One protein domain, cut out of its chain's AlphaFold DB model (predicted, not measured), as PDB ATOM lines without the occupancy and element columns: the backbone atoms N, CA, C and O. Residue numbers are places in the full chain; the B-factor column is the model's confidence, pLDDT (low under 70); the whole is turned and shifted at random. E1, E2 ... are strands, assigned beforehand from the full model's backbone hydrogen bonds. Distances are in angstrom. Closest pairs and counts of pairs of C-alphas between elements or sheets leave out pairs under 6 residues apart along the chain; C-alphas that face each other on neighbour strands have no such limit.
ATOM      1  N   VAL A   5      21.459  33.373  28.165       78.62
ATOM      2  CA  VAL A   5      20.757  32.705  29.270       78.62
ATOM      3  C   VAL A   5      21.739  32.539  30.419       78.62
ATOM      4  O   VAL A   5      22.852  32.051  30.213       78.62
ATOM      5  N   TRP A   6      21.327  32.912  31.624       77.56
ATOM      6  CA  TRP A   6      22.158  32.748  32.806       77.56
ATOM      7  C   TRP A   6      22.189  31.289  33.264       77.56
ATOM      8  O   TRP A   6      21.151  30.635  33.389       77.56
ATOM      9  N   LEU A   7      23.384  30.778  33.568       76.75
ATOM     10  CA  LEU A   7      23.529  29.463  34.184       76.75
ATOM     11  C   LEU A   7      23.255  29.580  35.688       76.75
ATOM     12  O   LEU A   7      24.142  29.919  36.471       76.75
ATOM     13  N   ASN A   8      22.011  29.315  36.085       77.06
ATOM     14  CA  ASN A   8      21.581  29.289  37.480       77.06
ATOM     15  C   ASN A   8      21.123  27.876  37.867       77.06
ATOM     16  O   ASN A   8      20.091  27.410  37.392       77.06
ATOM     17  N   PHE A   9      21.869  27.196  38.740       80.00
ATOM     18  CA  PHE A   9      21.507  25.853  39.217       80.00
ATOM     19  C   PHE A   9      20.434  25.857  40.314       80.00
ATOM     20  O   PHE A   9      19.868  24.809  40.616       80.00
ATOM     21  N   GLU A  10      20.150  27.017  40.906       84.88
ATOM     22  CA  GLU A  10      19.169  27.179  41.983       84.88
ATOM     23  C   GLU A  10      17.827  27.724  41.476       84.88
ATOM     24  O   GLU A  10      16.841  27.745  42.217       84.88
ATOM     25  N   ALA A  11      17.763  28.159  40.213       78.31
ATOM     26  CA  ALA A  11      16.539  28.680  39.621       78.31
ATOM     27  C   ALA A  11      15.457  27.593  39.579       78.31
ATOM     28  O   ALA A  11      15.610  26.545  38.953       78.31
ATOM     29  N   THR A  12      14.335  27.860  40.248       75.19
ATOM     30  CA  THR A  12      13.196  26.934  40.316       75.19
ATOM     31  C   THR A  12      12.138  27.225  39.253       75.19
ATOM     32  O   THR A  12      11.380  26.322  38.894       75.19
ATOM     33  N   GLN A  13      12.087  28.457  38.732       76.19
ATOM     34  CA  GLN A  13      11.179  28.900  37.670       76.19
ATOM     35  C   GLN A  13      11.789  30.057  36.869       76.19
ATOM     36  O   GLN A  13      12.504  30.886  37.426       76.19
ATOM     37  N   GLY A  14      11.440  30.132  35.580       74.25
ATOM     38  CA  GLY A  14      11.904  31.178  34.666       74.25
ATOM     39  C   GLY A  14      13.292  30.904  34.082       74.25
ATOM     40  O   GLY A  14      14.087  30.149  34.638       74.25
ATOM     41  N   LEU A  15      13.567  31.502  32.922       82.25
ATOM     42  CA  LEU A  15      14.909  31.555  32.345       82.25
ATOM     43  C   LEU A  15      15.375  33.003  32.436       82.25
ATOM     44  O   LEU A  15      14.801  33.882  31.795       82.25
ATOM     45  N   GLU A  16      16.396  33.250  33.248       85.12
ATOM     46  CA  GLU A  16      16.974  34.584  33.384       85.12
ATOM     47  C   GLU A  16      17.832  34.894  32.155       85.12
ATOM     48  O   GLU A  16      18.754  34.149  31.811       85.12
ATOM     49  N   GLY A  17      17.508  35.993  31.484       82.38
ATOM     50  CA  GLY A  17      18.286  36.586  30.413       82.38
ATOM     51  C   GLY A  17      19.108  37.774  30.905       82.38
ATOM     52  O   GLY A  17      18.725  38.471  31.846       82.38
ATOM     53  N   SER A  18      20.230  38.019  30.232       79.69
ATOM     54  CA  SER A  18      21.006  39.255  30.354       79.69
ATOM     55  C   SER A  18      21.362  39.806  28.969       79.69
ATOM     56  O   SER A  18      21.453  39.059  27.986       79.69
ATOM     57  N   PHE A  19      21.550  41.126  28.904       78.25
ATOM     58  CA  PHE A  19      22.129  41.820  27.748       78.25
ATOM     59  C   PHE A  19      23.653  41.948  27.837       78.25
ATOM     60  O   PHE A  19      24.255  42.611  26.991       78.25
ATOM     61  N   GLU A  20      24.264  41.309  28.834       75.62
ATOM     62  CA  GLU A  20      25.709  41.228  28.970       75.62
ATOM     63  C   GLU A  20      26.344  40.681  27.676       75.62
ATOM     64  O   GLU A  20      25.809  39.754  27.045       75.62
ATOM     65  N   PRO A  21      27.488  41.237  27.243       74.56
ATOM     66  CA  PRO A  21      28.269  40.649  26.168       74.56
ATOM     67  C   PRO A  21      28.637  39.187  26.472       74.56
ATOM     68  O   PRO A  21      28.919  38.850  27.616       74.56
ATOM     69  N   PRO A  22      28.718  38.305  25.461       72.50
ATOM     70  CA  PRO A  22      29.179  36.939  25.670       72.50
ATOM     71  C   PRO A  22      30.535  36.876  26.377       72.50
ATOM     72  O   PRO A  22      31.530  37.374  25.843       72.50
ATOM     73  N   ALA A  23      30.584  36.213  27.532       77.88
ATOM     74  CA  ALA A  23      31.843  35.874  28.179       77.88
ATOM     75  C   ALA A  23      32.629  34.881  27.307       77.88
ATOM     76  O   ALA A  23      32.064  33.979  26.678       77.88
ATOM     77  N   TYR A  24      33.949  35.041  27.265       83.38
ATOM     78  CA  TYR A  24      34.840  34.117  26.570       83.38
ATOM     79  C   TYR A  24      36.184  34.017  27.289       83.38
ATOM     80  O   TYR A  24      36.572  34.890  28.062       83.38
ATOM     81  N   ALA A  25      36.916  32.941  27.012       88.56
ATOM     82  CA  ALA A  25      38.264  32.749  27.520       88.56
ATOM     83  C   ALA A  25      39.196  32.285  26.402       88.56
ATOM     84  O   ALA A  25      38.787  31.566  25.487       88.56
ATOM     85  N   VAL A  26      40.461  32.681  26.497       92.38
ATOM     86  CA  VAL A  26      41.539  32.133  25.669       92.38
ATOM     87  C   VAL A  26      42.286  31.104  26.504       92.38
ATOM     88  O   VAL A  26      42.728  31.408  27.613       92.38
ATOM     89  N   VAL A  27      42.408  29.885  25.975       94.69
ATOM     90  CA  VAL A  27      43.081  28.773  26.651       94.69
ATOM     91  C   VAL A  27      44.302  28.354  25.846       94.69
ATOM     92  O   VAL A  27      44.185  28.023  24.665       94.69
ATOM     93  N   LEU A  28      45.463  28.350  26.497       96.62
ATOM     94  CA  LEU A  28      46.701  27.803  25.961       96.62
ATOM     95  C   LEU A  28      47.032  26.498  26.688       96.62
ATOM     96  O   LEU A  28      47.131  26.469  27.916       96.62
ATOM     97  N   PHE A  29      47.207  25.432  25.909       96.69
ATOM     98  CA  PHE A  29      47.640  24.124  26.387       96.69
ATOM     99  C   PHE A  29      49.138  23.959  26.137       96.69
ATOM    100  O   PHE A  29      49.614  24.219  25.033       96.69
ATOM    101  N   GLU A  30      49.855  23.489  27.149       95.44
ATOM    102  CA  GLU A  30      51.243  23.042  27.063       95.44
ATOM    103  C   GLU A  30      51.363  21.661  27.722       95.44
ATOM    104  O   GLU A  30      50.437  21.206  28.397       95.44
ATOM    105  N   ASP A  31      52.488  20.976  27.515       96.25
ATOM    106  CA  ASP A  31      52.649  19.575  27.928       96.25
ATOM    107  C   ASP A  31      52.504  19.367  29.449       96.25
ATOM    108  O   ASP A  31      52.058  18.307  29.890       96.25
ATOM    109  N   ASP A  32      52.853  20.374  30.256       97.25
ATOM    110  CA  ASP A  32      52.832  20.330  31.722       97.25
ATOM    111  C   ASP A  32      51.970  21.426  32.372       97.25
ATOM    112  O   ASP A  32      51.837  21.461  33.601       97.25
ATOM    113  N   ARG A  33      51.367  22.322  31.579       94.50
ATOM    114  CA  ARG A  33      50.581  23.444  32.106       94.50
ATOM    115  C   ARG A  33      49.435  23.875  31.204       94.50
ATOM    116  O   ARG A  33      49.407  23.651  29.999       94.50
ATOM    117  N   LEU A  34      48.499  24.576  31.830       96.50
ATOM    118  CA  LEU A  34      47.353  25.199  31.192       96.50
ATOM    119  C   LEU A  34      47.304  26.666  31.615       96.50
ATOM    120  O   LEU A  34      47.335  26.965  32.809       96.50
ATOM    121  N   ILE A  35      47.202  27.573  30.647       96.06
ATOM    122  CA  ILE A  35      46.995  29.000  30.906       96.06
ATOM    123  C   ILE A  35      45.601  29.369  30.413       96.06
ATOM    124  O   ILE A  35      45.280  29.181  29.242       96.06
ATOM    125  N   ILE A  36      44.779  29.906  31.312       95.38
ATOM    126  CA  ILE A  36      43.447  30.425  30.994       95.38
ATOM    127  C   ILE A  36      43.472  31.935  31.204       95.38
ATOM    128  O   ILE A  36      43.875  32.420  32.264       95.38
ATOM    129  N   HIS A  37      43.042  32.687  30.200       92.56
ATOM    130  CA  HIS A  37      42.762  34.115  30.318       92.56
ATOM    131  C   HIS A  37      41.263  34.317  30.138       92.56
ATOM    132  O   HIS A  37      40.756  34.208  29.019       92.56
ATOM    133  N   THR A  38      40.557  34.539  31.249       86.88
ATOM    134  CA  THR A  38      39.114  34.798  31.250       86.88
ATOM    135  C   THR A  38      38.857  36.273  30.985       86.88
ATOM    136  O   THR A  38      39.512  37.144  31.558       86.88
ATOM    137  N   HIS A  39      37.920  36.556  30.087       82.00
ATOM    138  CA  HIS A  39      37.372  37.889  29.894       82.00
ATOM    139  C   HIS A  39      35.942  37.882  30.416       82.00
ATOM    140  O   HIS A  39      34.988  37.638  29.675       82.00
ATOM    141  N   ASP A  40      35.839  38.141  31.714       73.38
ATOM    142  CA  ASP A  40      34.568  38.313  32.398       73.38
ATOM    143  C   ASP A  40      34.195  39.795  32.306       73.38
ATOM    144  O   ASP A  40      34.919  40.672  32.793       73.38
ATOM    145  N   PHE A  41      33.086  40.103  31.636       68.31
ATOM    146  CA  PHE A  41      32.534  41.448  31.671       68.31
ATOM    147  C   PHE A  41      31.800  41.561  33.005       68.31
ATOM    148  O   PHE A  41      30.827  40.869  33.246       68.31
ATOM    149  N   MET A  42      32.286  42.388  33.928       65.69
ATOM    150  CA  MET A  42      31.593  42.616  35.202       65.69
ATOM    151  C   MET A  42      30.353  43.497  34.984       65.69
ATOM    152  O   MET A  42      30.265  44.604  35.517       65.69
ATOM    153  N   ASP A  43      29.430  43.046  34.138       67.88
ATOM    154  CA  ASP A  43      28.200  43.755  33.843       67.88
ATOM    155  C   ASP A  43      27.239  43.614  35.024       67.88
ATOM    156  O   ASP A  43      26.807  42.524  35.395       67.88
ATOM    157  N   ALA A  44      26.931  44.749  35.646       67.12
ATOM    158  CA  ALA A  44      25.986  44.835  36.752       67.12
ATOM    159  C   ALA A  44      24.553  45.110  36.269       67.12
ATOM    160  O   ALA A  44      23.693  45.456  37.080       67.12
ATOM    161  N   SER A  45      24.307  45.022  34.957       72.75
ATOM    162  CA  SER A  45      22.982  45.224  34.378       72.75
ATOM    163  C   SER A  45      21.958  44.265  34.979       72.75
ATOM    164  O   SER A  45      22.253  43.119  35.325       72.75
ATOM    165  N   GLU A  46      20.725  44.750  35.115       74.94
ATOM    166  CA  GLU A  46      19.640  43.951  35.670       74.94
ATOM    167  C   GLU A  46      19.326  42.751  34.768       74.94
ATOM    168  O   GLU A  46      19.202  42.868  33.545       74.94
ATOM    169  N   LYS A  47      19.168  41.587  35.400       81.19
ATOM    170  CA  LYS A  47      18.657  40.379  34.750       81.19
ATOM    171  C   LYS A  47      17.159  40.524  34.515       81.19
ATOM    172  O   LYS A  47      16.461  41.178  35.289       81.19
ATOM    173  N   PHE A  48      16.653  39.866  33.483       83.06
ATOM    174  CA  PHE A  48      15.228  39.873  33.167       83.06
ATOM    175  C   PHE A  48      14.710  38.467  32.876       83.06
ATOM    176  O   PHE A  48      15.460  37.583  32.472       83.06
ATOM    177  N   ASP A  49      13.411  38.253  33.062       84.38
ATOM    178  CA  ASP A  49      12.759  37.010  32.650       84.38
ATOM    179  C   ASP A  49      12.637  36.976  31.120       84.38
ATOM    180  O   ASP A  49      12.016  37.857  30.524       84.38
ATOM    181  N   LEU A  50      13.195  35.950  30.475       78.94
ATOM    182  CA  LEU A  50      13.094  35.756  29.026       78.94
ATOM    183  C   LEU A  50      11.647  35.623  28.537       78.94
ATOM    184  O   LEU A  50      11.356  36.007  27.404       78.94
TER     185      LEU A  50
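AT A GLANCE: This is residues 5 to 50 of the 65 residues of an uncharacterized protein of marine metagenome (UniProt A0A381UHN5). With little regular structure, the model is a long hairpin arm, E2 and E3, reaching out from a loop-rich end where E1 pairs briefly with residues 48 to 49. The 46 printed residues hold no named helix and three strands, in the order E1, E2, E3; the class is all strand, with 15 residues in named elements. E2 and E3 form an antiparallel sheet. The whole is extended, with a radius of gyration of the C-alphas of 14.9 A and spans of 43 by 21 by 13 A.

HOW THE PARTS SIT: E1, residues 16 to 18, is apart from E2, residues 24 to 29, and from E3, residues 34 to 39. Residues 16 to 17 of E1 pair antiparallel with residues 48 to 49. E2 and E3 are a hairpin at 167 degrees; C-alphas 25 and 38 face each other at 4.3 A. N 28 and O 35 are within hydrogen-bond range at 2.9 A.

IN THESE COORDINATES: E1 begins at C-alpha 16 (16.974, 34.584, 33.384). E2 and E3 each measure 16.2 A, and E3 ends at C-alpha 39 (37.372, 37.889, 29.894).

THE WHOLE: The C-alphas of Asp 31 and Asp 49, the two farthest apart, are 43.8 A apart. Residues 29 to 34 stand free. The printed part has no cut, and both links are tight. Residues 41 to 44 are under pLDDT 70.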